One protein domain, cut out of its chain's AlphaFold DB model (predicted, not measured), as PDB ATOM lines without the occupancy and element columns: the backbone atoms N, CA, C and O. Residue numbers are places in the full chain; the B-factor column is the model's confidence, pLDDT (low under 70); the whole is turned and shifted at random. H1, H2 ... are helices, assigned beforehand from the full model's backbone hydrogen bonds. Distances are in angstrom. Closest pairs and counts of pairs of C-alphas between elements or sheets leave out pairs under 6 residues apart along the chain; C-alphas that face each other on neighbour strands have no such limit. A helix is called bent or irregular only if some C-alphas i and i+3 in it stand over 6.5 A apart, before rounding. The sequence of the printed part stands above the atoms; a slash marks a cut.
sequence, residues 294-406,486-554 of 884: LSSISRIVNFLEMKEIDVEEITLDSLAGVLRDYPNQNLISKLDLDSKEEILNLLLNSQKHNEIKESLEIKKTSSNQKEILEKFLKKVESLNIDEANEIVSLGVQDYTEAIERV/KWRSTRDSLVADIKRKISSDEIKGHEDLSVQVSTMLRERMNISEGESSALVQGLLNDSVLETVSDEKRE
ATOM      1  N   LEU A 294     190.709 224.149 137.254       76.94
ATOM      2  CA  LEU A 294     190.302 224.355 135.863       76.94
ATOM      3  C   LEU A 294     189.113 225.329 135.737       76.94
ATOM      4  O   LEU A 294     188.975 226.004 134.720       76.94
ATOM      5  N   SER A 295     188.306 225.477 136.793       77.62
ATOM      6  CA  SER A 295     187.294 226.529 136.896       77.62
ATOM      7  C   SER A 295     187.886 227.941 136.938       77.62
ATOM      8  O   SER A 295     187.476 228.795 136.155       77.62
ATOM      9  N   SER A 296     188.892 228.186 137.781       81.69
ATOM     10  CA  SER A 296     189.607 229.465 137.841       81.69
ATOM     11  C   SER A 296     190.379 229.757 136.552       81.69
ATOM     12  O   SER A 296     190.369 230.892 136.088       81.69
ATOM     13  N   ILE A 297     190.987 228.742 135.926       81.75
ATOM     14  CA  ILE A 297     191.626 228.885 134.606       81.75
ATOM     15  C   ILE A 297     190.585 229.291 133.550       81.75
ATOM     16  O   ILE A 297     190.792 230.268 132.834       81.75
ATOM     17  N   SER A 298     189.431 228.616 133.499       81.62
ATOM     18  CA  SER A 298     188.338 228.963 132.582       81.62
ATOM     19  C   SER A 298     187.799 230.381 132.821       81.62
ATOM     20  O   SER A 298     187.599 231.127 131.863       81.62
ATOM     21  N   ARG A 299     187.630 230.822 134.076       82.50
ATOM     22  CA  ARG A 299     187.220 232.205 134.396       82.50
ATOM     23  C   ARG A 299     188.211 233.252 133.869       82.50
ATOM     24  O   ARG A 299     187.783 234.227 133.251       82.50
ATOM     25  N   ILE A 300     189.517 233.008 134.003       83.25
ATOM     26  CA  ILE A 300     190.569 233.871 133.438       83.25
ATOM     27  C   ILE A 300     190.510 233.891 131.899       83.25
ATOM     28  O   ILE A 300     190.611 234.962 131.306       83.25
ATOM     29  N   VAL A 301     190.313 232.745 131.237       82.38
ATOM     30  CA  VAL A 301     190.205 232.685 129.764       82.38
ATOM     31  C   VAL A 301     188.973 233.457 129.267       82.38
ATOM     32  O   VAL A 301     189.106 234.275 128.361       82.38
ATOM     33  N   ASN A 302     187.801 233.286 129.892       81.81
ATOM     34  CA  ASN A 302     186.588 234.026 129.509       81.81
ATOM     35  C   ASN A 302     186.737 235.551 129.719       81.81
ATOM     36  O   ASN A 302     186.283 236.322 128.880       81.81
ATOM     37  N   PHE A 303     187.425 236.011 130.776       83.25
ATOM     38  CA  PHE A 303     187.747 237.440 130.956       83.25
ATOM     39  C   PHE A 303     188.575 238.017 129.801       83.25
ATOM     40  O   PHE A 303     188.356 239.151 129.374       83.25
ATOM     41  N   LEU A 304     189.539 237.241 129.304       80.50
ATOM     42  CA  LEU A 304     190.417 237.656 128.214       80.50
ATOM     43  C   LEU A 304     189.682 237.658 126.865       80.50
ATOM     44  O   LEU A 304     189.879 238.588 126.087       80.50
ATOM     45  N   GLU A 305     188.765 236.709 126.634       78.31
ATOM     46  CA  GLU A 305     187.819 236.757 125.504       78.31
ATOM     47  C   GLU A 305     186.935 238.021 125.557       78.31
ATOM     48  O   GLU A 305     186.763 238.697 124.544       78.31
ATOM     49  N   MET A 306     186.416 238.393 126.737       76.81
ATOM     50  CA  MET A 306     185.543 239.569 126.920       76.81
ATOM     51  C   MET A 306     186.243 240.926 126.733       76.81
ATOM     52  O   MET A 306     185.558 241.940 126.610       76.81
ATOM     53  N   LYS A 307     187.580 240.972 126.716       74.00
ATOM     54  CA  LYS A 307     188.361 242.209 126.527       74.00
ATOM     55  C   LYS A 307     188.737 242.513 125.065       74.00
ATOM     56  O   LYS A 307     189.402 243.520 124.840       74.00
ATOM     57  N   GLU A 308     188.346 241.672 124.103       66.19
ATOM     58  CA  GLU A 308     188.652 241.824 122.662       66.19
ATOM     59  C   GLU A 308     190.155 242.042 122.352       66.19
ATOM     60  O   GLU A 308     190.526 242.797 121.454       66.19
ATOM     61  N   ILE A 309     191.042 241.385 123.108       72.19
ATOM     62  CA  ILE A 309     192.500 241.501 122.939       72.19
ATOM     63  C   ILE A 309     192.975 240.582 121.812       72.19
ATOM     64  O   ILE A 309     192.543 239.432 121.726       72.19
ATOM     65  N   ASP A 310     193.905 241.069 120.983       71.31
ATOM     66  CA  ASP A 310     194.545 240.245 119.959       71.31
ATOM     67  C   ASP A 310     195.373 239.125 120.610       71.31
ATOM     68  O   ASP A 310     196.355 239.362 121.322       71.31
ATOM     69  N   VAL A 311     194.939 237.886 120.387       66.94
ATOM     70  CA  VAL A 311     195.496 236.694 121.028       66.94
ATOM     71  C   VAL A 311     196.909 236.391 120.514       66.94
ATOM     72  O   VAL A 311     197.690 235.767 121.232       66.94
ATOM     73  N   GLU A 312     197.281 236.870 119.319       66.94
ATOM     74  CA  GLU A 312     198.625 236.668 118.758       66.94
ATOM     75  C   GLU A 312     199.703 237.532 119.446       66.94
ATOM     76  O   GLU A 312     200.882 237.172 119.414       66.94
ATOM     77  N   GLU A 313     199.331 238.619 120.140       68.06
ATOM     78  CA  GLU A 313     200.278 239.451 120.908       68.06
ATOM     79  C   GLU A 313     200.521 238.948 122.352       68.06
ATOM     80  O   GLU A 313     201.472 239.385 123.013       68.06
ATOM     81  N   ILE A 314     199.706 238.013 122.864       76.00
ATOM     82  CA  ILE A 314     199.768 237.566 124.268       76.00
ATOM     83  C   ILE A 314     200.921 236.572 124.493       76.00
ATOM     84  O   ILE A 314     200.797 235.358 124.345       76.00
ATOM     85  N   THR A 315     202.050 237.100 124.955       77.00
ATOM     86  CA  THR A 315     203.205 236.344 125.475       77.00
ATOM     87  C   THR A 315     203.122 236.121 126.993       77.00
ATOM     88  O   THR A 315     202.480 236.903 127.702       77.00
ATOM     89  N   LEU A 316     203.833 235.114 127.526       75.44
ATOM     90  CA  LEU A 316     203.904 234.822 128.974       75.44
ATOM     91  C   LEU A 316     204.294 236.040 129.837       75.44
ATOM     92  O   LEU A 316     203.745 236.212 130.926       75.44
ATOM     93  N   ASP A 317     205.199 236.893 129.348       71.12
ATOM     94  CA  ASP A 317     205.620 238.114 130.047       71.12
ATOM     95  C   ASP A 317     204.534 239.207 130.004       71.12
ATOM     96  O   ASP A 317     204.291 239.894 130.999       71.12
ATOM     97  N   SER A 318     203.826 239.342 128.874       75.31
ATOM     98  CA  SER A 318     202.726 240.308 128.713       75.31
ATOM     99  C   SER A 318     201.461 239.943 129.502       75.31
ATOM    100  O   SER A 318     200.747 240.836 129.962       75.31
ATOM    101  N   LEU A 319     201.208 238.647 129.727       80.25
ATOM    102  CA  LEU A 319     200.008 238.128 130.396       80.25
ATOM    103  C   LEU A 319     199.812 238.731 131.801       80.25
ATOM    104  O   LEU A 319     198.690 239.038 132.200       80.25
ATOM    105  N   ALA A 320     200.904 238.984 132.530       77.06
ATOM    106  CA  ALA A 320     200.872 239.647 133.837       77.06
ATOM    107  C   ALA A 320     200.487 241.141 133.767       77.06
ATOM    108  O   ALA A 320     199.999 241.699 134.750       77.06
ATOM    109  N   GLY A 321     200.691 241.796 132.621       76.69
ATOM    110  CA  GLY A 321     200.197 243.146 132.352       76.69
ATOM    111  C   GLY A 321     198.698 243.158 132.059       76.69
ATOM    112  O   GLY A 321     197.973 243.968 132.628       76.69
ATOM    113  N   VAL A 322     198.226 242.221 131.231       79.69
ATOM    114  CA  VAL A 322     196.813 242.118 130.820       79.69
ATOM    115  C   VAL A 322     195.889 241.736 131.986       79.69
ATOM    116  O   VAL A 322     194.783 242.270 132.113       79.69
ATOM    117  N   LEU A 323     196.354 240.852 132.875       82.94
ATOM    118  CA  LEU A 323     195.612 240.388 134.057       82.94
ATOM    119  C   LEU A 323     195.626 241.372 135.241       82.94
ATOM    120  O   LEU A 323     195.094 241.052 136.305       82.94
ATOM    121  N   ARG A 324     196.182 242.582 135.074       79.62
ATOM    122  CA  ARG A 324     196.163 243.639 136.100       79.62
ATOM    123  C   ARG A 324     194.748 244.043 136.514       79.62
ATOM    124  O   ARG A 324     194.517 244.299 137.689       79.62
ATOM    125  N   ASP A 325     193.815 244.043 135.566       76.50
ATOM    126  CA  ASP A 325     192.429 244.469 135.803       76.50
ATOM    127  C   ASP A 325     191.501 243.279 136.131       76.50
ATOM    128  O   ASP A 325     190.278 243.406 136.107       76.50
ATOM    129  N   TYR A 326     192.065 242.093 136.406       81.31
ATOM    130  CA  TYR A 326     191.282 240.938 136.849       81.31
ATOM    131  C   TYR A 326     190.773 241.167 138.287       81.31
ATOM    132  O   TYR A 326     191.587 241.539 139.139       81.31
ATOM    133  N   PRO A 327     189.490 240.903 138.614       74.44
ATOM    134  CA  PRO A 327     188.933 241.209 139.935       74.44
ATOM    135  C   PRO A 327     189.688 240.538 141.089       74.44
ATOM    136  O   PRO A 327     189.935 241.148 142.127       74.44
ATOM    137  N   ASN A 328     190.108 239.284 140.900       80.25
ATOM    138  CA  ASN A 328     190.759 238.494 141.939       80.25
ATOM    139  C   ASN A 328     192.294 238.536 141.826       80.25
ATOM    140  O   ASN A 328     192.944 237.561 141.442       80.25
ATOM    141  N   GLN A 329     192.912 239.657 142.205       80.00
ATOM    142  CA  GLN A 329     194.381 239.766 142.275       80.00
ATOM    143  C   GLN A 329     195.009 238.780 143.286       80.00
ATOM    144  O   GLN A 329     196.166 238.372 143.138       80.00
ATOM    145  N   ASN A 330     194.230 238.302 144.265       77.94
ATOM    146  CA  ASN A 330     194.612 237.217 145.173       77.94
ATOM    147  C   ASN A 330     194.717 235.846 144.472       77.94
ATOM    148  O   ASN A 330     195.351 234.944 145.023       77.94
ATOM    149  N   LEU A 331     194.131 235.662 143.286       81.81
ATOM    150  CA  LEU A 331     194.329 234.503 142.410       81.81
ATOM    151  C   LEU A 331     195.522 234.730 141.470       81.81
ATOM    152  O   LEU A 331     196.403 233.876 141.392       81.81
ATOM    153  N   ILE A 332     195.597 235.899 140.821       82.31
ATOM    154  CA  ILE A 332     196.662 236.231 139.853       82.31
ATOM    155  C   ILE A 332     198.059 236.145 140.486       82.31
ATOM    156  O   ILE A 332     198.978 235.569 139.905       82.31
ATOM    157  N   SER A 333     198.208 236.625 141.723       78.44
ATOM    158  CA  SER A 333     199.450 236.535 142.510       78.44
ATOM    159  C   SER A 333     199.873 235.107 142.900       78.44
ATOM    160  O   SER A 333     200.980 234.921 143.407       78.44
ATOM    161  N   LYS A 334     199.027 234.095 142.657       81.44
ATOM    162  CA  LYS A 334     199.304 232.669 142.909       81.44
ATOM    163  C   LYS A 334     199.524 231.851 141.630       81.44
ATOM    164  O   LYS A 334     199.831 230.669 141.744       81.44
ATOM    165  N   LEU A 335     199.390 232.452 140.441       81.19
ATOM    166  CA  LEU A 335     199.659 231.788 139.160       81.19
ATOM    167  C   LEU A 335     201.150 231.439 139.023       81.19
ATOM    168  O   LEU A 335     201.996 232.327 138.853       81.19
ATOM    169  N   ASP A 336     201.455 230.142 139.045       82.38
ATOM    170  CA  ASP A 336     202.752 229.597 138.642       82.38
ATOM    171  C   ASP A 336     202.937 229.636 137.110       82.38
ATOM    172  O   ASP A 336     202.103 230.172 136.375       82.38
ATOM    173  N   LEU A 337     204.093 229.172 136.626       79.00
ATOM    174  CA  LEU A 337     204.407 229.166 135.192       79.00
ATOM    175  C   LEU A 337     203.517 228.166 134.446       79.00
ATOM    176  O   LEU A 337     202.894 228.540 133.459       79.00
ATOM    177  N   ASP A 338     203.385 226.954 134.982       77.88
ATOM    178  CA  ASP A 338     202.558 225.873 134.447       77.88
ATOM    179  C   ASP A 338     201.095 226.333 134.235       77.88
ATOM    180  O   ASP A 338     200.553 226.172 133.142       77.88
ATOM    181  N   SER A 339     200.476 227.012 135.216       80.56
ATOM    182  CA  SER A 339     199.111 227.556 135.067       80.56
ATOM    183  C   SER A 339     199.016 228.673 134.014       80.56
ATOM    184  O   SER A 339     197.989 228.805 133.348       80.56
ATOM    185  N   LYS A 340     200.065 229.491 133.837       82.56
ATOM    186  CA  LYS A 340     200.110 230.548 132.802       82.56
ATOM    187  C   LYS A 340     200.259 229.964 131.404       82.56
ATOM    188  O   LYS A 340     199.605 230.443 130.481       82.56
ATOM    189  N   GLU A 341     201.073 228.921 131.255       80.44
ATOM    190  CA  GLU A 341     201.155 228.151 130.017       80.44
ATOM    191  C   GLU A 341     199.816 227.471 129.706       80.44
ATOM    192  O   GLU A 341     199.396 227.495 128.552       80.44
ATOM    193  N   GLU A 342     199.090 226.931 130.692       81.62
ATOM    194  CA  GLU A 342     197.764 226.332 130.466       81.62
ATOM    195  C   GLU A 342     196.717 227.366 130.006       81.62
ATOM    196  O   GLU A 342     196.029 227.128 129.012       81.62
ATOM    197  N   ILE A 343     196.656 228.547 130.639       82.88
ATOM    198  CA  ILE A 343     195.805 229.675 130.201       82.88
ATOM    199  C   ILE A 343     196.123 230.070 128.750       82.88
ATOM    200  O   ILE A 343     195.220 230.187 127.922       82.88
ATOM    201  N   LEU A 344     197.406 230.243 128.422       81.12
ATOM    202  CA  LEU A 344     197.860 230.682 127.099       81.12
ATOM    203  C   LEU A 344     197.594 229.609 126.021       81.12
ATOM    204  O   LEU A 344     197.140 229.933 124.924       81.12
ATOM    205  N   ASN A 345     197.763 228.324 126.352       81.25
ATOM    206  CA  ASN A 345     197.400 227.202 125.479       81.25
ATOM    207  C   ASN A 345     195.886 227.095 125.221       81.25
ATOM    208  O   ASN A 345     195.495 226.646 124.144       81.25
ATOM    209  N   LEU A 346     195.036 227.471 126.183       80.62
ATOM    210  CA  LEU A 346     193.577 227.483 126.010       80.62
ATOM    211  C   LEU A 346     193.095 228.677 125.174       80.62
ATOM    212  O   LEU A 346     192.168 228.516 124.386       80.62
ATOM    213  N   LEU A 347     193.756 229.834 125.281       78.88
ATOM    214  CA  LEU A 347     193.487 231.012 124.445       78.88
ATOM    215  C   LEU A 347     193.881 230.780 122.980       78.88
ATOM    216  O   LEU A 347     193.065 230.978 122.084       78.88
ATOM    217  N   LEU A 348     195.106 230.300 122.730       78.25
ATOM    218  CA  LEU A 348     195.577 229.983 121.373       78.25
ATOM    219  C   LEU A 348     194.826 228.802 120.736       78.25
ATOM    220  O   LEU A 348     194.852 228.640 119.517       78.25
ATOM    221  N   ASN A 349     194.169 227.957 121.536       76.50
ATOM    222  CA  ASN A 349     193.411 226.806 121.058       76.50
ATOM    223  C   ASN A 349     191.916 226.950 121.374       76.50
ATOM    224  O   ASN A 349     191.346 226.232 122.199       76.50
ATOM    225  N   SER A 350     191.270 227.860 120.643       71.88
ATOM    226  CA  SER A 350     189.826 228.102 120.710       71.88
ATOM    227  C   SER A 350     188.980 226.840 120.489       71.88
ATOM    228  O   SER A 350     187.892 226.734 121.055       71.88
ATOM    229  N   GLN A 351     189.478 225.844 119.742       70.88
ATOM    230  CA  GLN A 351     188.817 224.541 119.615       70.88
ATOM    231  C   GLN A 351     188.727 223.832 120.976       70.88
ATOM    232  O   GLN A 351     187.625 223.491 121.397       70.88
ATOM    233  N   LYS A 352     189.837 223.705 121.719       71.50
ATOM    234  CA  LYS A 352     189.835 223.128 123.078       71.50
ATOM    235  C   LYS A 352     188.959 223.912 124.055       71.50
ATOM    236  O   LYS A 352     188.309 223.302 124.903       71.50
ATOM    237  N   HIS A 353     188.912 225.245 123.960       71.81
ATOM    238  CA  HIS A 353     188.029 226.028 124.831       71.81
ATOM    239  C   HIS A 353     186.545 225.765 124.522       71.81
ATOM    240  O   HIS A 353     185.743 225.586 125.442       71.81
ATOM    241  N   ASN A 354     186.187 225.650 123.239       73.31
ATOM    242  CA  ASN A 354     184.837 225.282 122.812       73.31
ATOM    243  C   ASN A 354     184.473 223.837 123.199       73.31
ATOM    244  O   ASN A 354     183.380 223.621 123.709       73.31
ATOM    245  N   GLU A 355     185.392 222.874 123.069       73.62
ATOM    246  CA  GLU A 355     185.212 221.488 123.540       73.62
ATOM    247  C   GLU A 355     184.918 221.427 125.051       73.62
ATOM    248  O   GLU A 355     184.072 220.646 125.493       73.62
ATOM    249  N   ILE A 356     185.570 222.275 125.860       72.44
ATOM    250  CA  ILE A 356     185.290 222.403 127.301       72.44
ATOM    251  C   ILE A 356     183.902 223.019 127.539       72.44
ATOM    252  O   ILE A 356     183.141 222.482 128.348       72.44
ATOM    253  N   LYS A 357     183.544 224.101 126.830       73.44
ATOM    254  CA  LYS A 357     182.221 224.750 126.926       73.44
ATOM    255  C   LYS A 357     181.084 223.787 126.538       73.44
ATOM    256  O   LYS A 357     180.106 223.675 127.274       73.44
ATOM    257  N   GLU A 358     181.231 223.027 125.453       75.75
ATOM    258  CA  GLU A 358     180.247 222.031 125.003       75.75
ATOM    259  C   GLU A 358     180.148 220.834 125.967       75.75
ATOM    260  O   GLU A 358     179.046 220.433 126.351       75.75
ATOM    261  N   SER A 359     181.284 220.323 126.458       69.69
ATOM    262  CA  SER A 359     181.312 219.270 127.488       69.69
ATOM    263  C   SER A 359     180.554 219.672 128.759       69.69
ATOM    264  O   SER A 359     179.895 218.836 129.382       69.69
ATOM    265  N   LEU A 360     180.627 220.951 129.143       74.19
ATOM    266  CA  LEU A 360     179.957 221.506 130.321       74.19
ATOM    267  C   LEU A 360     178.424 221.488 130.147       74.19
ATOM    268  O   LEU A 360     177.719 220.990 131.027       74.19
ATOM    269  N   GLU A 361     177.900 221.918 128.994       73.88
ATOM    270  CA  GLU A 361     176.456 221.852 128.687       73.88
ATOM    271  C   GLU A 361     175.932 220.407 128.548       73.88
ATOM    272  O   GLU A 361     174.847 220.070 129.039       73.88
ATOM    273  N   ILE A 362     176.726 219.497 127.972       73.31
ATOM    274  CA  ILE A 362     176.386 218.065 127.925       73.31
ATOM    275  C   ILE A 362     176.334 217.466 129.342       73.31
ATOM    276  O   ILE A 362     175.441 216.669 129.650       73.31
ATOM    277  N   LYS A 363     177.248 217.838 130.248       70.12
ATOM    278  CA  LYS A 363     177.218 217.355 131.641       70.12
ATOM    279  C   LYS A 363     176.079 217.955 132.464       70.12
ATOM    280  O   LYS A 363     175.414 217.200 133.172       70.12
ATOM    281  N   LYS A 364     175.762 219.247 132.308       69.00
ATOM    282  CA  LYS A 364     174.572 219.881 132.921       69.00
ATOM    283  C   LYS A 364     173.281 219.107 132.656       69.00
ATOM    284  O   LYS A 364     172.436 219.000 133.543       69.00
ATOM    285  N   THR A 365     173.135 218.557 131.450       67.81
ATOM    286  CA  THR A 365     171.928 217.830 131.030       67.81
ATOM    287  C   THR A 365     171.972 216.321 131.301       67.81
ATOM    288  O   THR A 365     170.911 215.703 131.379       67.81
ATOM    289  N   SER A 366     173.157 215.713 131.467       61.81
ATOM    290  CA  SER A 366     173.310 214.246 131.558       61.81
ATOM    291  C   SER A 366     173.806 213.678 132.896       61.81
ATOM    292  O   SER A 366     173.614 212.486 133.142       61.81
ATOM    293  N   SER A 367     174.425 214.479 133.767       62.44
ATOM    294  CA  SER A 367     175.044 213.990 135.010       62.44
ATOM    295  C   SER A 367     174.050 213.717 136.150       62.44
ATOM    296  O   SER A 367     172.932 214.234 136.196       62.44
ATOM    297  N   ASN A 368     174.487 212.916 137.129       71.12
ATOM    298  CA  ASN A 368     173.722 212.619 138.339       71.12
ATOM    299  C   ASN A 368     173.490 213.896 139.167       71.12
ATOM    300  O   ASN A 368     174.383 214.370 139.870       71.12
ATOM    301  N   GLN A 369     172.265 214.425 139.116       68.50
ATOM    302  CA  GLN A 369     171.887 215.695 139.746       68.50
ATOM    303  C   GLN A 369     172.251 215.762 141.239       68.50
ATOM    304  O   GLN A 369     172.622 216.829 141.722       68.50
ATOM    305  N   LYS A 370     172.210 214.636 141.967       72.06
ATOM    306  CA  LYS A 370     172.560 214.594 143.397       72.06
ATOM    307  C   LYS A 370     174.042 214.862 143.671       72.06
ATOM    308  O   LYS A 370     174.349 215.454 144.699       72.06
ATOM    309  N   GLU A 371     174.941 214.488 142.762       77.56
ATOM    310  CA  GLU A 371     176.372 214.775 142.913       77.56
ATOM    311  C   GLU A 371     176.674 216.253 142.637       77.56
ATOM    312  O   GLU A 371     177.360 216.893 143.432       77.56
ATOM    313  N   ILE A 372     176.097 216.821 141.568       76.38
ATOM    314  CA  ILE A 372     176.224 218.257 141.266       76.38
ATOM    315  C   ILE A 372     175.671 219.093 142.428       76.38
ATOM    316  O   ILE A 372     176.324 220.043 142.847       76.38
ATOM    317  N   LEU A 373     174.524 218.710 143.004       75.31
ATOM    318  CA  LEU A 373     173.960 219.354 144.197       75.31
ATOM    319  C   LEU A 373     174.908 219.294 145.408       75.31
ATOM    320  O   LEU A 373     175.022 220.276 146.141       75.31
ATOM    321  N   GLU A 374     175.602 218.173 145.630       78.56
ATOM    322  CA  GLU A 374     176.542 218.038 146.748       78.56
ATOM    323  C   GLU A 374     177.827 218.857 146.537       78.56
ATOM    324  O   GLU A 374     178.308 219.484 147.485       78.56
ATOM    325  N   LYS A 375     178.371 218.909 145.311       81.19
ATOM    326  CA  LYS A 375     179.532 219.762 144.990       81.19
ATOM    327  C   LYS A 375     179.163 221.247 145.015       81.19
ATOM    328  O   LYS A 375     179.877 222.020 145.643       81.19
ATOM    329  N   PHE A 376     177.995 221.625 144.496       81.12
ATOM    330  CA  PHE A 376     177.456 222.986 144.599       81.12
ATOM    331  C   PHE A 376     177.303 223.443 146.052       81.12
ATOM    332  O   PHE A 376     177.762 224.526 146.405       81.12
ATOM    333  N   LEU A 377     176.745 222.603 146.933       79.88
ATOM    334  CA  LEU A 377     176.667 222.909 148.366       79.88
ATOM    335  C   LEU A 377     178.052 223.115 148.997       79.88
ATOM    336  O   LEU A 377     178.239 224.092 149.717       79.88
ATOM    337  N   LYS A 378     179.029 222.246 148.704       82.31
ATOM    338  CA  LYS A 378     180.415 222.404 149.188       82.31
ATOM    339  C   LYS A 378     181.064 223.681 148.652       82.31
ATOM    340  O   LYS A 378     181.736 224.378 149.408       82.31
ATOM    341  N   LYS A 379     180.831 224.018 147.380       82.38
ATOM    342  CA  LYS A 379     181.360 225.230 146.751       82.38
ATOM    343  C   LYS A 379     180.779 226.482 147.410       82.38
ATOM    344  O   LYS A 379     181.555 227.332 147.834       82.38
ATOM    345  N   VAL A 380     179.458 226.539 147.620       81.00
ATOM    346  CA  VAL A 380     178.775 227.619 148.364       81.00
ATOM    347  C   VAL A 380     179.264 227.716 149.816       81.00
ATOM    348  O   VAL A 380     179.468 228.823 150.299       81.00
ATOM    349  N   GLU A 381     179.503 226.600 150.513       79.75
ATOM    350  CA  GLU A 381     180.098 226.602 151.865       79.75
ATOM    351  C   GLU A 381     181.529 227.158 151.885       79.75
ATOM    352  O   GLU A 381     181.896 227.892 152.803       79.75
ATOM    353  N   SER A 382     182.332 226.822 150.873       79.62
ATOM    354  CA  SER A 382     183.725 227.269 150.736       79.62
ATOM    355  C   SER A 382     183.886 228.699 150.207       79.62
ATOM    356  O   SER A 382     184.998 229.224 150.223       79.62
ATOM    357  N   LEU A 383     182.799 229.315 149.731       80.69
ATOM    358  CA  LEU A 383     182.838 230.561 148.974       80.69
ATOM    359  C   LEU A 383     183.290 231.741 149.847       80.69
ATOM    360  O   LEU A 383     182.616 232.122 150.818       80.69
ATOM    361  N   ASN A 384     184.422 232.331 149.465       79.31
ATOM    362  CA  ASN A 384     184.907 233.594 150.011       79.31
ATOM    363  C   ASN A 384     184.369 234.782 149.190       79.31
ATOM    364  O   ASN A 384     183.811 234.610 148.104       79.31
ATOM    365  N   ILE A 385     184.518 235.993 149.727       75.25
ATOM    366  CA  ILE A 385     183.984 237.200 149.085       75.25
ATOM    367  C   ILE A 385     184.720 237.539 147.776       75.25
ATOM    368  O   ILE A 385     184.067 237.860 146.792       75.25
ATOM    369  N   ASP A 386     186.046 237.360 147.716       74.31
ATOM    370  CA  ASP A 386     186.859 237.583 146.508       74.31
ATOM    371  C   ASP A 386     186.349 236.770 145.300       74.31
ATOM    372  O   ASP A 386     186.217 237.307 144.203       74.31
ATOM    373  N   GLU A 387     186.041 235.483 145.499       78.00
ATOM    374  CA  GLU A 387     185.549 234.581 144.452       78.00
ATOM    375  C   GLU A 387     184.074 234.837 144.105       78.00
ATOM    376  O   GLU A 387     183.695 234.738 142.940       78.00
ATOM    377  N   ALA A 388     183.241 235.219 145.079       76.69
ATOM    378  CA  ALA A 388     181.868 235.641 144.804       76.69
ATOM    379  C   ALA A 388     181.834 236.909 143.929       76.69
ATOM    380  O   ALA A 388     181.098 236.957 142.943       76.69
ATOM    381  N   ASN A 389     182.683 237.892 144.245       72.69
ATOM    382  CA  ASN A 389     182.843 239.125 143.475       72.69
ATOM    383  C   ASN A 389     183.371 238.835 142.062       72.69
ATOM    384  O   ASN A 389     182.838 239.353 141.086       72.69
ATOM    385  N   GLU A 390     184.383 237.969 141.941       81.44
ATOM    386  CA  GLU A 390     184.937 237.521 140.657       81.44
ATOM    387  C   GLU A 390     183.861 236.904 139.750       81.44
ATOM    388  O   GLU A 390     183.775 237.254 138.575       81.44
ATOM    389  N   ILE A 391     183.007 236.027 140.289       80.06
ATOM    390  CA  ILE A 391     181.927 235.392 139.521       80.06
ATOM    391  C   ILE A 391     180.865 236.419 139.091       80.06
ATOM    392  O   ILE A 391     180.404 236.371 137.950       80.06
ATOM    393  N   VAL A 392     180.481 237.355 139.967       76.62
ATOM    394  CA  VAL A 392     179.482 238.390 139.641       76.62
ATOM    395  C   VAL A 392     180.003 239.350 138.568       76.62
ATOM    396  O   VAL A 392     179.319 239.545 137.563       76.62
ATOM    397  N   SER A 393     181.219 239.886 138.719       74.50
ATOM    398  CA  SER A 393     181.804 240.829 137.752       74.50
ATOM    399  C   SER A 393     182.069 240.214 136.374       74.50
ATOM    400  O   SER A 393     182.101 240.942 135.390       74.50
ATOM    401  N   LEU A 394     182.237 238.889 136.273       73.50
ATOM    402  CA  LEU A 394     182.353 238.191 134.985       73.50
ATOM    403  C   LEU A 394     180.992 237.844 134.355       73.50
ATOM    404  O   LEU A 394     180.910 237.665 133.142       73.50
ATOM    405  N   GLY A 395     179.925 237.731 135.152       66.12
ATOM    406  CA  GLY A 395     178.579 237.410 134.663       66.12
ATOM    407  C   GLY A 395     177.706 238.624 134.324       66.12
ATOM    408  O   GLY A 395     176.731 238.482 133.586       66.12
ATOM    409  N   VAL A 396     178.042 239.814 134.832       69.62
ATOM    410  CA  VAL A 396     177.368 241.084 134.518       69.62
ATOM    411  C   VAL A 396     178.254 241.902 133.576       69.62
ATOM    412  O   VAL A 396     179.413 242.154 133.873       69.62
ATOM    413  N   GLN A 397     177.714 242.336 132.432       54.69
ATOM    414  CA  GLN A 397     178.496 242.952 131.343       54.69
ATOM    415  C   GLN A 397     179.055 244.363 131.638       54.69
ATOM    416  O   GLN A 397     179.736 244.924 130.783       54.69
ATOM    417  N   ASP A 398     178.789 244.940 132.814       56.50
ATOM    418  CA  ASP A 398     179.249 246.278 133.207       56.50
ATOM    419  C   ASP A 398     180.235 246.190 134.384       56.50
ATOM    420  O   ASP A 398     179.863 246.167 135.560       56.50
ATOM    421  N   TYR A 399     181.522 246.107 134.038       49.81
ATOM    422  CA  TYR A 399     182.626 245.915 134.988       49.81
ATOM    423  C   TYR A 399     182.744 247.043 136.024       49.81
ATOM    424  O   TYR A 399     183.262 246.836 137.122       49.81
ATOM    425  N   THR A 400     182.281 248.241 135.669       47.69
ATOM    426  CA  THR A 400     182.384 249.456 136.480       47.69
ATOM    427  C   THR A 400     181.320 249.525 137.570       47.69
ATOM    428  O   THR A 400     181.664 249.768 138.726       47.69
ATOM    429  N   GLU A 401     180.049 249.248 137.255       44.47
ATOM    430  CA  GLU A 401     178.987 249.287 138.275       44.47
ATOM    431  C   GLU A 401     179.137 248.180 139.335       44.47
ATOM    432  O   GLU A 401     178.814 248.402 140.506       44.47
ATOM    433  N   ALA A 402     179.650 247.005 138.949       44.47
ATOM    434  CA  ALA A 402     179.832 245.869 139.854       44.47
ATOM    435  C   ALA A 402     180.816 246.178 141.000       44.47
ATOM    436  O   ALA A 402     180.550 245.850 142.157       44.47
ATOM    437  N   ILE A 403     181.936 246.848 140.702       44.41
ATOM    438  CA  ILE A 403     182.979 247.149 141.696       44.41
ATOM    439  C   ILE A 403     182.495 248.192 142.718       44.41
ATOM    440  O   ILE A 403     182.761 248.041 143.911       44.41
ATOM    441  N   GLU A 404     181.749 249.218 142.293       45.53
ATOM    442  CA  GLU A 404     181.223 250.225 143.224       45.53
ATOM    443  C   GLU A 404     180.088 249.675 144.106       45.53
ATOM    444  O   GLU A 404     180.095 249.893 145.323       45.53
ATOM    445  N   ARG A 405     179.125 248.929 143.540       48.75
ATOM    446  CA  ARG A 405     177.943 248.451 144.293       48.75
ATOM    447  C   ARG A 405     178.246 247.356 145.310       48.75
ATOM    448  O   ARG A 405     177.585 247.307 146.346       48.75
ATOM    449  N   VAL A 406     179.271 246.536 145.084       46.16
ATOM    450  CA  VAL A 406     179.707 245.500 146.043       46.16
ATOM    451  C   VAL A 406     180.209 246.094 147.372       46.16
ATOM    452  O   VAL A 406     180.234 245.397 148.385       46.16
ATOM    453  N   LYS A 486     178.433 239.307 158.619       64.12
ATOM    454  CA  LYS A 486     177.159 239.221 157.881       64.12
ATOM    455  C   LYS A 486     177.244 238.272 156.677       64.12
ATOM    456  O   LYS A 486     176.345 237.447 156.524       64.12
ATOM    457  N   TRP A 487     178.333 238.302 155.894       69.94
ATOM    458  CA  TRP A 487     178.547 237.357 154.781       69.94
ATOM    459  C   TRP A 487     178.470 235.908 155.267       69.94
ATOM    460  O   TRP A 487     177.667 235.129 154.756       69.94
ATOM    461  N   ARG A 488     179.230 235.571 156.319       70.81
ATOM    462  CA  ARG A 488     179.219 234.230 156.926       70.81
ATOM    463  C   ARG A 488     177.824 233.825 157.396       70.81
ATOM    464  O   ARG A 488     177.344 232.770 156.996       70.81
ATOM    465  N   SER A 489     177.138 234.660 158.181       74.31
ATOM    466  CA  SER A 489     175.800 234.314 158.682       74.31
ATOM    467  C   SER A 489     174.768 234.130 157.567       74.31
ATOM    468  O   SER A 489     173.932 233.231 157.652       74.31
ATOM    469  N   THR A 490     174.832 234.942 156.509       72.88
ATOM    470  CA  THR A 490     173.883 234.865 155.392       72.88
ATOM    471  C   THR A 490     174.177 233.666 154.492       72.88
ATOM    472  O   THR A 490     173.245 232.943 154.142       72.88
ATOM    473  N   ARG A 491     175.455 233.384 154.199       79.75
ATOM    474  CA  ARG A 491     175.912 232.182 153.480       79.75
ATOM    475  C   ARG A 491     175.530 230.902 154.223       79.75
ATOM    476  O   ARG A 491     174.895 230.029 153.642       79.75
ATOM    477  N   ASP A 492     175.848 230.801 155.510       78.44
ATOM    478  CA  ASP A 492     175.601 229.587 156.297       78.44
ATOM    479  C   ASP A 492     174.085 229.338 156.475       78.44
ATOM    480  O   ASP A 492     173.615 228.200 156.416       78.44
ATOM    481  N   SER A 493     173.291 230.411 156.596       80.00
ATOM    482  CA  SER A 493     171.821 230.355 156.614       80.00
ATOM    483  C   SER A 493     171.215 229.999 155.246       80.00
ATOM    484  O   SER A 493     170.217 229.278 155.175       80.00
ATOM    485  N   LEU A 494     171.812 230.461 154.141       80.06
ATOM    486  CA  LEU A 494     171.442 230.063 152.779       80.06
ATOM    487  C   LEU A 494     171.724 228.569 152.555       80.06
ATOM    488  O   LEU A 494     170.831 227.842 152.127       80.06
ATOM    489  N   VAL A 495     172.912 228.083 152.925       82.75
ATOM    490  CA  VAL A 495     173.284 226.656 152.875       82.75
ATOM    491  C   VAL A 495     172.298 225.794 153.670       82.75
ATOM    492  O   VAL A 495     171.857 224.752 153.179       82.75
ATOM    493  N   ALA A 496     171.916 226.223 154.877       81.88
ATOM    494  CA  ALA A 496     170.948 225.510 155.712       81.88
ATOM    495  C   ALA A 496     169.551 225.412 155.068       81.88
ATOM    496  O   ALA A 496     168.876 224.388 155.205       81.88
ATOM    497  N   ASP A 497     169.123 226.444 154.341       81.06
ATOM    498  CA  ASP A 497     167.842 226.465 153.634       81.06
ATOM    499  C   ASP A 497     167.871 225.670 152.320       81.06
ATOM    500  O   ASP A 497     166.932 224.919 152.052       81.06
ATOM    501  N   ILE A 498     168.953 225.751 151.538       79.31
ATOM    502  CA  ILE A 498     169.135 224.936 150.324       79.31
ATOM    503  C   ILE A 498     169.150 223.449 150.703       79.31
ATOM    504  O   ILE A 498     168.422 222.651 150.112       79.31
ATOM    505  N   LYS A 499     169.881 223.071 151.763       81.56
ATOM    506  CA  LYS A 499     169.846 221.708 152.322       81.56
ATOM    507  C   LYS A 499     168.442 221.287 152.756       81.56
ATOM    508  O   LYS A 499     168.078 220.132 152.543       81.56
ATOM    509  N   ARG A 500     167.639 222.198 153.323       83.06
ATOM    510  CA  ARG A 500     166.240 221.921 153.693       83.06
ATOM    511  C   ARG A 500     165.384 221.618 152.461       83.06
ATOM    512  O   ARG A 500     164.747 220.572 152.452       83.06
ATOM    513  N   LYS A 501     165.435 222.464 151.425       80.06
ATOM    514  CA  LYS A 501     164.663 222.296 150.177       80.06
ATOM    515  C   LYS A 501     165.054 221.058 149.367       80.06
ATOM    516  O   LYS A 501     164.194 220.377 148.817       80.06
ATOM    517  N   ILE A 502     166.346 220.727 149.324       77.62
ATOM    518  CA  ILE A 502     166.826 219.468 148.729       77.62
ATOM    519  C   ILE A 502     166.305 218.264 149.532       77.62
ATOM    520  O   ILE A 502     165.970 217.237 148.951       77.62
ATOM    521  N   SER A 503     166.189 218.385 150.859       79.88
ATOM    522  CA  SER A 503     165.674 217.314 151.728       79.88
ATOM    523  C   SER A 503     164.148 217.138 151.683       79.88
ATOM    524  O   SER A 503     163.654 216.139 152.202       79.88
ATOM    525  N   SER A 504     163.400 218.076 151.093       79.38
ATOM    526  CA  SER A 504     161.938 218.016 150.928       79.38
ATOM    527  C   SER A 504     161.479 217.721 149.490       79.38
ATOM    528  O   SER A 504     160.279 217.770 149.221       79.38
ATOM    529  N   ASP A 505     162.402 217.395 148.572       75.12
ATOM    530  CA  ASP A 505     162.150 217.239 147.126       75.12
ATOM    531  C   ASP A 505     161.446 218.473 146.492       75.12
ATOM    532  O   ASP A 505     160.724 218.358 145.496       75.12
ATOM    533  N   GLU A 506     161.661 219.673 147.053       74.19
ATOM    534  CA  GLU A 506     161.128 220.955 146.549       74.19
ATOM    535  C   GLU A 506     161.883 221.495 145.323       74.19
ATOM    536  O   GLU A 506     161.387 222.404 144.663       74.19
ATOM    537  N   ILE A 507     163.068 220.952 145.026       73.50
ATOM    538  CA  ILE A 507     163.928 221.353 143.903       73.50
ATOM    539  C   ILE A 507     164.117 220.153 142.968       73.50
ATOM    540  O   ILE A 507     164.691 219.135 143.362       73.50
ATOM    541  N   LYS A 508     163.652 220.264 141.721       69.69
ATOM    542  CA  LYS A 508     163.608 219.177 140.729       69.69
ATOM    543  C   LYS A 508     164.451 219.486 139.496       69.69
ATOM    544  O   LYS A 508     163.947 219.666 138.391       69.69
ATOM    545  N   GLY A 509     165.765 219.458 139.699       66.81
ATOM    546  CA  GLY A 509     166.770 219.549 138.640       66.81
ATOM    547  C   GLY A 509     167.496 220.892 138.582       66.81
ATOM    548  O   GLY A 509     167.305 221.766 139.424       66.81
ATOM    549  N   HIS A 510     168.378 221.024 137.590       67.12
ATOM    550  CA  HIS A 510     169.358 222.110 137.489       67.12
ATOM    551  C   HIS A 510     168.727 223.498 137.267       67.12
ATOM    552  O   HIS A 510     169.136 224.467 137.900       67.12
ATOM    553  N   GLU A 511     167.720 223.605 136.399       71.56
ATOM    554  CA  GLU A 511     167.049 224.881 136.098       71.56
ATOM    555  C   GLU A 511     166.246 225.398 137.303       71.56
ATOM    556  O   GLU A 511     166.384 226.555 137.699       71.56
ATOM    557  N   ASP A 512     165.476 224.512 137.939       76.62
ATOM    558  CA  ASP A 512     164.687 224.800 139.142       76.62
ATOM    559  C   ASP A 512     165.589 225.187 140.331       76.62
ATOM    560  O   ASP A 512     165.345 226.185 141.009       76.62
ATOM    561  N   LEU A 513     166.711 224.478 140.517       76.19
ATOM    562  CA  LEU A 513     167.762 224.860 141.464       76.19
ATOM    563  C   LEU A 513     168.275 226.279 141.188       76.19
ATOM    564  O   LEU A 513     168.356 227.085 142.115       76.19
ATOM    565  N   SER A 514     168.604 226.594 139.933       80.44
ATOM    566  CA  SER A 514     169.162 227.896 139.562       80.44
ATOM    567  C   SER A 514     168.197 229.039 139.891       80.44
ATOM    568  O   SER A 514     168.579 230.010 140.545       80.44
ATOM    569  N   VAL A 515     166.923 228.903 139.505       82.88
ATOM    570  CA  VAL A 515     165.881 229.914 139.752       82.88
ATOM    571  C   VAL A 515     165.574 230.057 141.245       82.88
ATOM    572  O   VAL A 515     165.500 231.181 141.755       82.88
ATOM    573  N   GLN A 516     165.432 228.947 141.978       80.94
ATOM    574  CA  GLN A 516     165.131 228.997 143.409       80.94
ATOM    575  C   GLN A 516     166.296 229.559 144.233       80.94
ATOM    576  O   GLN A 516     166.059 230.381 145.119       80.94
ATOM    577  N   VAL A 517     167.545 229.175 143.950       81.25
ATOM    578  CA  VAL A 517     168.710 229.686 144.694       81.25
ATOM    579  C   VAL A 517     168.990 231.150 144.351       81.25
ATOM    580  O   VAL A 517     169.247 231.930 145.265       81.25
ATOM    581  N   SER A 518     168.845 231.559 143.083       82.69
ATOM    582  CA  SER A 518     168.937 232.971 142.671       82.69
ATOM    583  C   SER A 518     167.904 233.832 143.411       82.69
ATOM    584  O   SER A 518     168.250 234.856 144.001       82.69
ATOM    585  N   THR A 519     166.654 233.361 143.499       83.81
ATOM    586  CA  THR A 519     165.587 234.043 144.252       83.81
ATOM    587  C   THR A 519     165.939 234.197 145.736       83.81
ATOM    588  O   THR A 519     165.802 235.289 146.284       83.81
ATOM    589  N   MET A 520     166.449 233.143 146.379       80.94
ATOM    590  CA  MET A 520     166.806 233.171 147.806       80.94
ATOM    591  C   MET A 520     168.070 233.991 148.109       80.94
ATOM    592  O   MET A 520     168.190 234.532 149.208       80.94
ATOM    593  N   LEU A 521     168.995 234.117 147.152       76.44
ATOM    594  CA  LEU A 521     170.128 235.044 147.227       76.44
ATOM    595  C   LEU A 521     169.658 236.498 147.132       76.44
ATOM    596  O   LEU A 521     169.986 237.290 148.014       76.44
ATOM    597  N   ARG A 522     168.825 236.832 146.138       81.62
ATOM    598  CA  ARG A 522     168.197 238.157 145.999       81.62
ATOM    599  C   ARG A 522     167.465 238.576 147.278       81.62
ATOM    600  O   ARG A 522     167.713 239.659 147.797       81.62
ATOM    601  N   GLU A 523     166.624 237.700 147.829       77.94
ATOM    602  CA  GLU A 523     165.843 237.966 149.050       77.94
ATOM    603  C   GLU A 523     166.690 238.168 150.320       77.94
ATOM    604  O   GLU A 523     166.202 238.766 151.278       77.94
ATOM    605  N   ARG A 524     167.936 237.672 150.364       76.56
ATOM    606  CA  ARG A 524     168.785 237.698 151.575       76.56
ATOM    607  C   ARG A 524     170.022 238.578 151.500       76.56
ATOM    608  O   ARG A 524     170.524 238.979 152.546       76.56
ATOM    609  N   MET A 525     170.529 238.839 150.302       68.75
ATOM    610  CA  MET A 525     171.698 239.690 150.062       68.75
ATOM    611  C   MET A 525     171.325 241.017 149.388       68.75
ATOM    612  O   MET A 525     172.199 241.852 149.202       68.75
ATOM    613  N   ASN A 526     170.044 241.231 149.047       72.94
ATOM    614  CA  ASN A 526     169.530 242.455 148.415       72.94
ATOM    615  C   ASN A 526     170.234 242.822 147.086       72.94
ATOM    616  O   ASN A 526     170.264 243.983 146.682       72.94
ATOM    617  N   ILE A 527     170.794 241.818 146.407       75.00
ATOM    618  CA  ILE A 527     171.429 241.935 145.090       75.00
ATOM    619  C   ILE A 527     170.387 241.894 143.965       75.00
ATOM    620  O   ILE A 527     169.283 241.370 144.145       75.00
ATOM    621  N   SER A 528     170.724 242.428 142.793       79.12
ATOM    622  CA  SER A 528     169.844 242.393 141.623       79.12
ATOM    623  C   SER A 528     169.654 240.975 141.074       79.12
ATOM    624  O   SER A 528     170.447 240.066 141.317       79.12
ATOM    625  N   GLU A 529     168.600 240.792 140.274       79.00
ATOM    626  CA  GLU A 529     168.286 239.510 139.626       79.00
ATOM    627  C   GLU A 529     169.374 239.060 138.628       79.00
ATOM    628  O   GLU A 529     169.599 237.863 138.455       79.00
ATOM    629  N   GLY A 530     170.094 240.013 138.021       76.25
ATOM    630  CA  GLY A 530     171.248 239.731 137.165       76.25
ATOM    631  C   GLY A 530     172.437 239.197 137.965       76.25
ATOM    632  O   GLY A 530     172.964 238.136 137.640       76.25
ATOM    633  N   GLU A 531     172.808 239.877 139.052       77.06
ATOM    634  CA  GLU A 531     173.907 239.466 139.940       77.06
ATOM    635  C   GLU A 531     173.612 238.118 140.623       77.06
ATOM    636  O   GLU A 531     174.486 237.252 140.683       77.06
ATOM    637  N   SER A 532     172.373 237.889 141.082       80.12
ATOM    638  CA  SER A 532     171.983 236.613 141.697       80.12
ATOM    639  C   SER A 532     171.964 235.459 140.694       80.12
ATOM    640  O   SER A 532     172.356 234.345 141.042       80.12
ATOM    641  N   SER A 533     171.564 235.709 139.442       81.19
ATOM    642  CA  SER A 533     171.638 234.708 138.372       81.19
ATOM    643  C   SER A 533     173.086 234.410 137.975       81.19
ATOM    644  O   SER A 533     173.454 233.240 137.881       81.19
ATOM    645  N   ALA A 534     173.921 235.441 137.805       80.75
ATOM    646  CA  ALA A 534     175.344 235.313 137.487       80.75
ATOM    647  C   ALA A 534     176.091 234.478 138.538       80.75
ATOM    648  O   ALA A 534     176.766 233.506 138.191       80.75
ATOM    649  N   LEU A 535     175.906 234.803 139.824       80.94
ATOM    650  CA  LEU A 535     176.538 234.091 140.934       80.94
ATOM    651  C   LEU A 535     176.165 232.603 140.942       80.94
ATOM    652  O   LEU A 535     177.040 231.741 141.015       80.94
ATOM    653  N   VAL A 536     174.875 232.278 140.816       83.75
ATOM    654  CA  VAL A 536     174.408 230.881 140.832       83.75
ATOM    655  C   VAL A 536     174.862 230.115 139.594       83.75
ATOM    656  O   VAL A 536     175.341 228.988 139.723       83.75
ATOM    657  N   GLN A 537     174.781 230.718 138.409       83.12
ATOM    658  CA  GLN A 537     175.204 230.085 137.160       83.12
ATOM    659  C   GLN A 537     176.717 229.817 137.138       83.12
ATOM    660  O   GLN A 537     177.133 228.736 136.722       83.12
ATOM    661  N   GLY A 538     177.538 230.743 137.644       81.19
ATOM    662  CA  GLY A 538     178.980 230.539 137.791       81.19
ATOM    663  C   GLY A 538     179.325 229.430 138.787       81.19
ATOM    664  O   GLY A 538     180.097 228.535 138.459       81.19
ATOM    665  N   LEU A 539     178.686 229.413 139.962       83.31
ATOM    666  CA  LEU A 539     178.882 228.357 140.966       83.31
ATOM    667  C   LEU A 539     178.436 226.969 140.464       83.31
ATOM    668  O   LEU A 539     179.063 225.961 140.800       83.31
ATOM    669  N   LEU A 540     177.388 226.899 139.635       82.31
ATOM    670  CA  LEU A 540     176.967 225.661 138.968       82.31
ATOM    671  C   LEU A 540     177.964 225.221 137.888       82.31
ATOM    672  O   LEU A 540     178.310 224.040 137.842       82.31
ATOM    673  N   ASN A 541     178.482 226.149 137.075       81.88
ATOM    674  CA  ASN A 541     179.540 225.861 136.102       81.88
ATOM    675  C   ASN A 541     180.797 225.298 136.793       81.88
ATOM    676  O   ASN A 541     181.289 224.243 136.395       81.88
ATOM    677  N   ASP A 542     181.270 225.950 137.861       81.56
ATOM    678  CA  ASP A 542     182.385 225.489 138.702       81.56
ATOM    679  C   ASP A 542     182.148 224.059 139.226       81.56
ATOM    680  O   ASP A 542     183.012 223.192 139.093       81.56
ATOM    681  N   SER A 543     180.946 223.783 139.744       82.06
ATOM    682  CA  SER A 543     180.570 222.467 140.288       82.06
ATOM    683  C   SER A 543     180.554 221.359 139.226       82.06
ATOM    684  O   SER A 543     180.901 220.213 139.517       82.06
ATOM    685  N   VAL A 544     180.170 221.684 137.986       80.31
ATOM    686  CA  VAL A 544     180.227 220.757 136.842       80.31
ATOM    687  C   VAL A 544     181.670 220.555 136.365       80.31
ATOM    688  O   VAL A 544     182.052 219.435 136.036       80.31
ATOM    689  N   LEU A 545     182.517 221.586 136.386       77.88
ATOM    690  CA  LEU A 545     183.942 221.431 136.067       77.88
ATOM    691  C   LEU A 545     184.678 220.560 137.102       77.88
ATOM    692  O   LEU A 545     185.584 219.809 136.731       77.88
ATOM    693  N   GLU A 546     184.250 220.556 138.369       77.56
ATOM    694  CA  GLU A 546     184.733 219.592 139.368       77.56
ATOM    695  C   GLU A 546     184.271 218.146 139.084       77.56
ATOM    696  O   GLU A 546     185.078 217.227 139.226       77.56
ATOM    697  N   THR A 547     183.042 217.885 138.606       76.38
ATOM    698  CA  THR A 547     182.658 216.515 138.172       76.38
ATOM    699  C   THR A 547     183.407 216.064 136.914       76.38
ATOM    700  O   THR A 547     183.834 214.914 136.839       76.38
ATOM    701  N   VAL A 548     183.671 216.957 135.950       73.50
ATOM    702  CA  VAL A 548     184.570 216.673 134.807       73.50
ATOM    703  C   VAL A 548     185.987 216.321 135.276       73.50
ATOM    704  O   VAL A 548     186.608 215.417 134.716       73.50
ATOM    705  N   SER A 549     186.496 217.007 136.299       69.88
ATOM    706  CA  SER A 549     187.864 216.820 136.803       69.88
ATOM    707  C   SER A 549     188.029 215.550 137.646       69.88
ATOM    708  O   SER A 549     189.049 214.870 137.529       69.88
ATOM    709  N   ASP A 550     187.038 215.202 138.471       69.25
ATOM    710  CA  ASP A 550     187.098 214.019 139.335       69.25
ATOM    711  C   ASP A 550     186.807 212.711 138.586       69.25
ATOM    712  O   ASP A 550     187.505 211.725 138.813       69.25
ATOM    713  N   GLU A 551     185.876 212.689 137.624       63.50
ATOM    714  CA  GLU A 551     185.666 211.497 136.781       63.50
ATOM    715  C   GLU A 551     186.932 211.134 135.977       63.50
ATOM    716  O   GLU A 551     187.224 209.959 135.775       63.50
ATOM    717  N   LYS A 552     187.762 212.121 135.593       57.62
ATOM    718  CA  LYS A 552     189.083 211.874 134.976       57.62
ATOM    719  C   LYS A 552     190.129 211.292 135.948       57.62
ATOM    720  O   LYS A 552     191.180 210.827 135.495       57.62
ATOM    721  N   ARG A 553     189.869 211.307 137.262       50.25
ATOM    722  CA  ARG A 553     190.687 210.651 138.302       50.25
ATOM    723  C   ARG A 553     190.181 209.248 138.640       50.25
ATOM    724  O   ARG A 553     191.003 208.391 138.964       50.25
ATOM    725  N   GLU A 554     188.878 208.991 138.525       40.34
ATOM    726  CA  GLU A 554     188.289 207.657 138.694       40.34
ATOM    727  C   GLU A 554     188.548 206.754 137.474       40.34
ATOM    728  O   GLU A 554     187.670 206.418 136.683       40.34
TER     729      GLU A 554
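Overview. This is residues 294 to 406 and 486 to 554 of the 884 residues of an uncharacterized protein of Halobacteriovorax sp. JY17 (UniProt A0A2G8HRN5). One long helix, H11, runs through the middle between two groups of helices: H1, H2, H3 and H4 gather on one side of it, and on the other H6, H9 and H10 lie side by side, with H11 crossing H6 and H10 steeply. H5 runs from H4 past H11 along one edge like a beam, while H7 crosses H11 nearer the opposite edge and H8 folds back on H7 at the outside. The printed part has 182 residues with eleven named helices, H1 to H11 in chain order, and no named strand; the class is all helix. The whole is compact, with a radius of gyration of the C-alphas of 17.0 A, and it spans 53 by 41 by 24 A.

Arrangement. Begin at H1, residues 294 to 306, which with residues 297 to 301 alone touches H4, residues 337 to 348; the closest C-alphas, of Ile 297 and Ile 343, are 6.1 A apart, and the tilt is steep at 48 degrees, the same way. H2, residues 316 to 325, touches residues 340 to 344 of H4, about perpendicular at 83 degrees, with the C-alphas of Leu 316 and Lys 340 closest at 6.9 A. H3, residues 329 to 332, is close to but not clearly touching H7, residues 385 to 395, where the closest C-alphas, of Asn 330 and Asp 386, are 7.9 A apart. H5, residues 350 to 366, only just touches H4, with 3 pairs of C-alphas within 8 A, and only at the corner by their link; the closest are Leu 346 and His 353, 5.9 A. The hub is H11, residues 529 to 551, which touches five helices. Look along it from residue 529: residues 529 to 537 touch H10, residues 510 to 525, at a steep tilt of 49 degrees, opposite ways, with C-alphas 518 and 532 closest at 4.8 A. Residues 531 to 539 touch H7, about perpendicular at 76 degrees, with C-alphas 395 and 534 closest at 4.8 A. Residues 539 to 547 touch H6, residues 369 to 382, at a steep tilt of 67 degrees, only just short of about perpendicular, with C-alphas 376 and 543 closest at 5.3 A. Residues 541 to 545 touch H5, at 85 degrees, with C-alphas 360 and 544 closest at 6.6 A, and residues 541 to 549 touch residues 294 to 295 of H1, with C-alphas 295 and 542 closest at 5.3 A. H9, residues 486 to 503, touches H6 at a shallow tilt of 15 degrees, opposite ways, with C-alphas 377 and 495 closest at 6.8 A. H9 and H10 form a helical hairpin, as do H7 and H8, residues 399 to 406. H2 is irregular, C-alphas 322 and 325 being 7.0 A apart. Each O i to N i+4 pair is within hydrogen-bond range in H1, H4, H5, H6, H7, H9, H10 and H11; in H2 it is 2 of 6, beside 3 of 7 O i to N i+3 pairs, in H8 2 of 4, and H3 is too short for such a pair.

Along the chain. Find C-alpha 294 at (190.302, 224.355, 135.863), where H1 begins. H5 runs 24.1 A from first to last C-alpha, H9 25.5 A and H10 21.7 A. H11 is the longest, 33.1 A, from C-alpha 529 at (168.286, 239.510, 139.626) to C-alpha 551 at (185.666, 211.497, 136.781).

Size, cuts and confidence. The C-alphas of Glu 313 and Ser 504 are the farthest apart, 53.2 A. Residues 407 to 485 are not printed, and C-alphas 406 and 486 stand 13.6 A apart across the cut. Of the links that are printed whole, none is long. The mean pLDDT of the printed part is 74.9, and 34 residues are under 70, among them 395 to 406 and 549 to 554.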